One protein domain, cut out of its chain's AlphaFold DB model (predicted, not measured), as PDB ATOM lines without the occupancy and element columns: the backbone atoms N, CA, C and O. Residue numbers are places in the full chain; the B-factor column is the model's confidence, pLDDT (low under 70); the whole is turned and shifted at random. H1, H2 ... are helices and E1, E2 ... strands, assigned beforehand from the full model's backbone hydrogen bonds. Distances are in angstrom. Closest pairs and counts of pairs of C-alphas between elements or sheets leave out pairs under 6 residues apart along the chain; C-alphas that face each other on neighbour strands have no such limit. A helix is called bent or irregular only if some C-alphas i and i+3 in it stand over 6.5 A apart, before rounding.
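This is residues 2 to 58 of the 337 residues of an uncharacterized protein of Pseudomonas syringae (UniProt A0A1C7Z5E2). A hairpin of two strands, E1 and E2, makes one long side of a flat domain, and two helices form a second, helical hairpin beyond it: H2 runs aslant in the middle, with its first end near the strands, and H1 makes the opposite side. The printed part has 57 residues, with two named helices followed by two named strands, in the order H1, H2, E1, E2; the sheet, E1 - E2, is antiparallel. The class is mixed, helices and strands. The whole is only just compact, close to loose, with a radius of gyration of the C-alphas of 11.8 A, and spans 31 by 24 by 13 A.

E1, residues 40 to 45, is 15.7 A long, and E2, residues 51 to 56, is 16.5 A and ends with C-alpha 56 at (144.319, 179.975, 192.298). H2, residues 22 to 31, measures 14.3 A. H1, residues 2 to 14, measures 18.6 A and begins with C-alpha 2 at (140.355, 164.767, 185.820). H1 is neither bent nor irregular, but only just: C-alphas 11 and 14 are 6.1 A apart.

E1 and E2 are antiparallel neighbours at 157 degrees, with N 44 and O 52 at 2.8 A and N 54 and O 42 at 2.8 A, within hydrogen-bond range. The closest C-alphas of H2 and E2 are those of Arg 22 and Tyr 54, 7.3 A apart. With its residues 3 to 7 alone, H1 touches H2, closest at the C-alphas of Leu 4 and Val 28, 6.3 A. They run opposite ways at a steep tilt of 44 degrees. H1 is apart from both strands. Every O i to N i+4 pair is within hydrogen-bond range in H2, and 8 of 9 in H1.

The C-alphas farthest apart, of Phe 14 and Ala 58, are 33.2 A apart. The printed part has no cut and no long link. Its mean pLDDT is 73.2; residues 2 to 19 and residue 58 are under 70.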
ATOM      1  N   ASP A   2     141.537 165.646 185.894       58.81
ATOM      2  CA  ASP A   2     140.355 164.767 185.820       58.81
ATOM      3  C   ASP A   2     139.379 164.920 186.997       58.81
ATOM      4  O   ASP A   2     138.170 164.838 186.802       58.81
ATOM      5  N   GLU A   3     139.878 165.213 188.200       64.50
ATOM      6  CA  GLU A   3     139.065 165.453 189.404       64.50
ATOM      7  C   GLU A   3     138.212 166.732 189.303       64.50
ATOM      8  O   GLU A   3     137.032 166.708 189.646       64.50
ATOM      9  N   LEU A   4     138.764 167.826 188.758       67.94
ATOM     10  CA  LEU A   4     138.050 169.086 188.487       67.94
ATOM     11  C   LEU A   4     136.982 168.891 187.413       67.94
ATOM     12  O   LEU A   4     135.813 169.200 187.636       67.94
ATOM     13  N   SER A   5     137.366 168.301 186.280       65.25
ATOM     14  CA  SER A   5     136.444 168.018 185.176       65.25
ATOM     15  C   SER A   5     135.321 167.064 185.595       65.25
ATOM     16  O   SER A   5     134.185 167.201 185.142       65.25
ATOM     17  N   SER A   6     135.602 166.089 186.463       67.38
ATOM     18  CA  SER A   6     134.588 165.169 186.996       67.38
ATOM     19  C   SER A   6     133.683 165.845 188.025       67.38
ATOM     20  O   SER A   6     132.470 165.659 187.981       67.38
ATOM     21  N   ALA A   7     134.228 166.686 188.906       66.69
ATOM     22  CA  ALA A   7     133.436 167.438 189.876       66.69
ATOM     23  C   ALA A   7     132.478 168.436 189.205       66.69
ATOM     24  O   ALA A   7     131.319 168.545 189.614       66.69
ATOM     25  N   PHE A   8     132.923 169.122 188.148       69.50
ATOM     26  CA  PHE A   8     132.064 170.005 187.355       69.50
ATOM     27  C   PHE A   8     130.942 169.215 186.674       69.50
ATOM     28  O   PHE A   8     129.773 169.563 186.831       69.50
ATOM     29  N   ARG A   9     131.266 168.096 186.011       63.59
ATOM     30  CA  ARG A   9     130.269 167.231 185.356       63.59
ATOM     31  C   ARG A   9     129.238 166.671 186.332       63.59
ATOM     32  O   ARG A   9     128.044 166.787 186.078       63.59
ATOM     33  N   ASN A  10     129.679 166.140 187.470       61.72
ATOM     34  CA  ASN A  10     128.777 165.595 188.486       61.72
ATOM     35  C   ASN A  10     127.816 166.663 189.018       61.72
ATOM     36  O   ASN A  10     126.648 166.379 189.248       61.72
ATOM     37  N   THR A  11     128.277 167.905 189.167       57.62
ATOM     38  CA  THR A  11     127.425 169.015 189.619       57.62
ATOM     39  C   THR A  11     126.271 169.276 188.643       57.62
ATOM     40  O   THR A  11     125.141 169.484 189.077       57.62
ATOM     41  N   HIS A  12     126.532 169.186 187.337       54.91
ATOM     42  CA  HIS A  12     125.521 169.378 186.294       54.91
ATOM     43  C   HIS A  12     124.627 168.149 186.056       54.91
ATOM     44  O   HIS A  12     123.466 168.321 185.703       54.91
ATOM     45  N   GLN A  13     125.114 166.925 186.303       53.19
ATOM     46  CA  GLN A  13     124.329 165.689 186.132       53.19
ATOM     47  C   GLN A  13     123.118 165.593 187.070       53.19
ATOM     48  O   GLN A  13     122.114 164.982 186.713       53.19
ATOM     49  N   PHE A  14     123.203 166.174 188.270       51.28
ATOM     50  CA  PHE A  14     122.107 166.137 189.248       51.28
ATOM     51  C   PHE A  14     121.236 167.397 189.231       51.28
ATOM     52  O   PHE A  14     120.125 167.377 189.760       51.28
ATOM     53  N   ASN A  15     121.729 168.495 188.651       49.72
ATOM     54  CA  ASN A  15     120.991 169.743 188.506       49.72
ATOM     55  C   ASN A  15     121.574 170.586 187.357       49.72
ATOM     56  O   ASN A  15     122.613 171.224 187.506       49.72
ATOM     57  N   GLU A  16     120.856 170.668 186.239       52.69
ATOM     58  CA  GLU A  16     121.253 171.453 185.059       52.69
ATOM     59  C   GLU A  16     121.358 172.965 185.341       52.69
ATOM     60  O   GLU A  16     122.067 173.696 184.646       52.69
ATOM     61  N   THR A  17     120.696 173.449 186.397       57.25
ATOM     62  CA  THR A  17     120.785 174.852 186.838       57.25
ATOM     63  C   THR A  17     121.958 175.113 187.777       57.25
ATOM     64  O   THR A  17     122.273 176.277 188.039       57.25
ATOM     65  N   ALA A  18     122.627 174.064 188.274       59.78
ATOM     66  CA  ALA A  18     123.768 174.225 189.157       59.78
ATOM     67  C   ALA A  18     124.888 174.987 188.441       59.78
ATOM     68  O   ALA A  18     125.142 174.814 187.247       59.78
ATOM     69  N   ARG A  19     125.541 175.877 189.183       66.69
ATOM     70  CA  ARG A  19     126.672 176.670 188.710       66.69
ATOM     71  C   ARG A  19     127.921 176.199 189.432       66.69
ATOM     72  O   ARG A  19     127.873 175.870 190.616       66.69
ATOM     73  N   VAL A  20     129.039 176.180 188.716       73.06
ATOM     74  CA  VAL A  20     130.347 175.986 189.337       73.06
ATOM     75  C   VAL A  20     130.644 177.226 190.177       73.06
ATOM     76  O   VAL A  20     130.841 178.313 189.638       73.06
ATOM     77  N   ASP A  21     130.642 177.064 191.497       76.69
ATOM     78  CA  ASP A  21     130.920 178.137 192.444       76.69
ATOM     79  C   ASP A  21     132.338 178.030 193.030       76.69
ATOM     80  O   ASP A  21     133.042 177.024 192.898       76.69
ATOM     81  N   ARG A  22     132.766 179.099 193.709       84.69
ATOM     82  CA  ARG A  22     134.080 179.172 194.364       84.69
ATOM     83  C   ARG A  22     134.296 178.006 195.333       84.69
ATOM     84  O   ARG A  22     135.380 177.432 195.364       84.69
ATOM     85  N   LYS A  23     133.267 177.634 196.103       82.75
ATOM     86  CA  LYS A  23     133.354 176.586 197.132       82.75
ATOM     87  C   LYS A  23     133.622 175.215 196.523       82.75
ATOM     88  O   LYS A  23     134.412 174.451 197.077       82.75
ATOM     89  N   LEU A  24     132.970 174.897 195.407       82.31
ATOM     90  CA  LEU A  24     133.196 173.666 194.665       82.31
ATOM     91  C   LEU A  24     134.642 173.597 194.182       82.31
ATOM     92  O   LEU A  24     135.303 172.597 194.454       82.31
ATOM     93  N   ILE A  25     135.127 174.654 193.525       83.50
ATOM     94  CA  ILE A  25     136.498 174.700 193.002       83.50
ATOM     95  C   ILE A  25     137.507 174.565 194.147       83.50
ATOM     96  O   ILE A  25     138.350 173.674 194.108       83.50
ATOM     97  N   ASP A  26     137.380 175.375 195.202       84.50
ATOM     98  CA  ASP A  26     138.310 175.377 196.339       84.50
ATOM     99  C   ASP A  26     138.367 174.021 197.054       84.50
ATOM    100  O   ASP A  26     139.436 173.596 197.493       84.50
ATOM    101  N   ARG A  27     137.229 173.325 197.174       83.75
ATOM    102  CA  ARG A  27     137.169 171.975 197.747       83.75
ATOM    103  C   ARG A  27     137.934 170.975 196.883       83.75
ATOM    104  O   ARG A  27     138.789 170.273 197.401       83.75
ATOM    105  N   VAL A  28     137.666 170.948 195.576       81.19
ATOM    106  CA  VAL A  28     138.339 170.006 194.669       81.19
ATOM    107  C   VAL A  28     139.840 170.281 194.615       81.19
ATOM    108  O   VAL A  28     140.637 169.351 194.643       81.19
ATOM    109  N   LEU A  29     140.243 171.554 194.598       83.00
ATOM    110  CA  LEU A  29     141.654 171.936 194.645       83.00
ATOM    111  C   LEU A  29     142.328 171.536 195.955       83.00
ATOM    112  O   LEU A  29     143.474 171.110 195.939       83.00
ATOM    113  N   ARG A  30     141.641 171.654 197.093       80.94
ATOM    114  CA  ARG A  30     142.195 171.236 198.387       80.94
ATOM    115  C   ARG A  30     142.459 169.734 198.443       80.94
ATOM    116  O   ARG A  30     143.457 169.321 199.028       80.94
ATOM    117  N   ASP A  31     141.567 168.953 197.846       78.50
ATOM    118  CA  ASP A  31     141.624 167.493 197.876       78.50
ATOM    119  C   ASP A  31     142.561 166.927 196.785       78.50
ATOM    120  O   ASP A  31     142.999 165.780 196.873       78.50
ATOM    121  N   ALA A  32     142.935 167.745 195.792       77.31
ATOM    122  CA  ALA A  32     143.845 167.373 194.714       77.31
ATOM    123  C   ALA A  32     145.323 167.476 195.140       77.31
ATOM    124  O   ALA A  32     145.871 168.563 195.339       77.31
ATOM    125  N   GLY A  33     146.032 166.343 195.161       71.00
ATOM    126  CA  GLY A  33     147.433 166.262 195.617       71.00
ATOM    127  C   GLY A  33     148.455 167.102 194.830       71.00
ATOM    128  O   GLY A  33     149.565 167.312 195.310       71.00
ATOM    129  N   ARG A  34     148.096 167.609 193.641       73.75
ATOM    130  CA  ARG A  34     148.956 168.437 192.767       73.75
ATOM    131  C   ARG A  34     148.418 169.854 192.545       73.75
ATOM    132  O   ARG A  34     148.834 170.531 191.609       73.75
ATOM    133  N   ALA A  35     147.498 170.332 193.384       74.06
ATOM    134  CA  ALA A  35     146.890 171.653 193.213       74.06
ATOM    135  C   ALA A  35     147.888 172.818 193.236       74.06
ATOM    136  O   ALA A  35     147.666 173.834 192.584       74.06
ATOM    137  N   MET A  36     149.010 172.676 193.939       74.50
ATOM    138  CA  MET A  36     150.057 173.700 193.986       74.50
ATOM    139  C   MET A  36     150.860 173.817 192.678       74.50
ATOM    140  O   MET A  36     151.586 174.789 192.501       74.50
ATOM    141  N   GLU A  37     150.742 172.850 191.765       73.50
ATOM    142  CA  GLU A  37     151.532 172.795 190.527       73.50
ATOM    143  C   GLU A  37     150.859 173.480 189.332       73.50
ATOM    144  O   GLU A  37     151.480 173.609 188.278       73.50
ATOM    145  N   PHE A  38     149.601 173.913 189.460       70.56
ATOM    146  CA  PHE A  38     148.888 174.565 188.365       70.56
ATOM    147  C   PHE A  38     148.213 175.861 188.790       70.56
ATOM    148  O   PHE A  38     147.776 176.030 189.924       70.56
ATOM    149  N   TRP A  39     148.103 176.785 187.846       77.75
ATOM    150  CA  TRP A  39     147.376 178.034 188.022       77.75
ATOM    151  C   TRP A  39     145.978 177.896 187.436       77.75
ATOM    152  O   TRP A  39     145.809 177.295 186.375       77.75
ATOM    153  N   LEU A  40     144.985 178.477 188.108       80.38
ATOM    154  CA  LEU A  40     143.625 178.561 187.585       80.38
ATOM    155  C   LEU A  40     143.171 180.017 187.619       80.38
ATOM    156  O   LEU A  40     143.206 180.665 188.665       80.38
ATOM    157  N   LEU A  41     142.753 180.511 186.460       82.88
ATOM    158  CA  LEU A  41     142.106 181.803 186.282       82.88
ATOM    159  C   LEU A  41     140.719 181.544 185.708       82.88
ATOM    160  O   LEU A  41     140.576 180.758 184.774       82.88
ATOM    161  N   GLY A  42     139.703 182.194 186.258       79.12
ATOM    162  CA  GLY A  42     138.337 182.035 185.782       79.12
ATOM    163  C   GLY A  42     137.466 183.230 186.120       79.12
ATOM    164  O   GLY A  42     137.822 184.072 186.943       79.12
ATOM    165  N   VAL A  43     136.302 183.284 185.482       80.00
ATOM    166  CA  VAL A  43     135.224 184.205 185.839       80.00
ATOM    167  C   VAL A  43     134.070 183.357 186.349       80.00
ATOM    168  O   VAL A  43     133.529 182.539 185.610       80.00
ATOM    169  N   LEU A  44     133.716 183.536 187.616       81.38
ATOM    170  CA  LEU A  44     132.548 182.915 188.226       81.38
ATOM    171  C   LEU A  44     131.347 183.831 188.049       81.38
ATOM    172  O   LEU A  44     131.485 185.054 188.079       81.38
ATOM    173  N   ILE A  45     130.175 183.232 187.871       76.00
ATOM    174  CA  ILE A  45     128.902 183.945 187.812       76.00
ATOM    175  C   ILE A  45     128.105 183.531 189.045       76.00
ATOM    176  O   ILE A  45     127.815 182.345 189.214       76.00
ATOM    177  N   ASP A  46     127.795 184.488 189.918       74.25
ATOM    178  CA  ASP A  46     126.997 184.231 191.116       74.25
ATOM    179  C   ASP A  46     125.505 184.016 190.779       74.25
ATOM    180  O   ASP A  46     125.056 184.203 189.646       74.25
ATOM    181  N   GLU A  47     124.706 183.633 191.777       72.38
ATOM    182  CA  GLU A  47     123.258 183.402 191.624       72.38
ATOM    183  C   GLU A  47     122.478 184.649 191.166       72.38
ATOM    184  O   GLU A  47     121.357 184.537 190.672       72.38
ATOM    185  N   LYS A  48     123.060 185.844 191.322       77.94
ATOM    186  CA  LYS A  48     122.484 187.127 190.900       77.94
ATOM    187  C   LYS A  48     122.980 187.555 189.513       77.94
ATOM    188  O   LYS A  48     122.579 188.615 189.036       77.94
ATOM    189  N   GLY A  49     123.834 186.758 188.869       73.00
ATOM    190  CA  GLY A  49     124.433 187.056 187.571       73.00
ATOM    191  C   GLY A  49     125.671 187.958 187.629       73.00
ATOM    192  O   GLY A  49     126.182 188.343 186.574       73.00
ATOM    193  N   ASN A  50     126.176 188.303 188.817       81.19
ATOM    194  CA  ASN A  50     127.392 189.100 188.946       81.19
ATOM    195  C   ASN A  50     128.618 188.258 188.612       81.19
ATOM    196  O   ASN A  50     128.698 187.077 188.946       81.19
ATOM    197  N   ARG A  51     129.598 188.901 187.978       78.44
ATOM    198  CA  ARG A  51     130.856 188.276 187.573       78.44
ATOM    199  C   ARG A  51     131.930 188.542 188.619       78.44
ATOM    200  O   ARG A  51     132.187 189.696 188.953       78.44
ATOM    201  N   GLU A  52     132.590 187.490 189.082       83.69
ATOM    202  CA  GLU A  52     133.700 187.560 190.031       83.69
ATOM    203  C   GLU A  52     134.931 186.856 189.453       83.69
ATOM    204  O   GLU A  52     134.836 185.759 188.905       83.69
ATOM    205  N   ALA A  53     136.108 187.468 189.590       84.25
ATOM    206  CA  ALA A  53     137.356 186.813 189.222       84.25
ATOM    207  C   ALA A  53     137.703 185.700 190.225       84.25
ATOM    208  O   ALA A  53     137.755 185.915 191.439       84.25
ATOM    209  N   TYR A  54     138.004 184.514 189.708       87.06
ATOM    210  CA  TYR A  54     138.587 183.415 190.462       87.06
ATOM    211  C   TYR A  54     140.057 183.253 190.100       87.06
ATOM    212  O   TYR A  54     140.426 183.239 188.924       87.06
ATOM    213  N   THR A  55     140.891 183.111 191.123       87.75
ATOM    214  CA  THR A  55     142.337 182.969 190.989       87.75
ATOM    215  C   THR A  55     142.829 181.921 191.975       87.75
ATOM    216  O   THR A  55     142.522 182.009 193.165       87.75
ATOM    217  N   HIS A  56     143.631 180.981 191.494       84.94
ATOM    218  CA  HIS A  56     144.319 179.975 192.298       84.94
ATOM    219  C   HIS A  56     145.827 180.053 192.059       84.94
ATOM    220  O   HIS A  56     146.260 180.193 190.911       84.94
ATOM    221  N   ASN A  57     146.606 179.923 193.139       80.31
ATOM    222  CA  ASN A  57     148.048 180.194 193.206       80.31
ATOM    223  C   ASN A  57     148.443 181.646 192.871       80.31
ATOM    224  O   ASN A  57     147.607 182.504 192.586       80.31
ATOM    225  N   ALA A  58     149.741 181.950 192.994       69.94
ATOM    226  CA  ALA A  58     150.267 183.290 192.756       69.94
ATOM    227  C   ALA A  58     150.014 183.715 191.305       69.94
ATOM    228  O   ALA A  58     150.540 183.116 190.365       69.94
TER     229      ALA A  58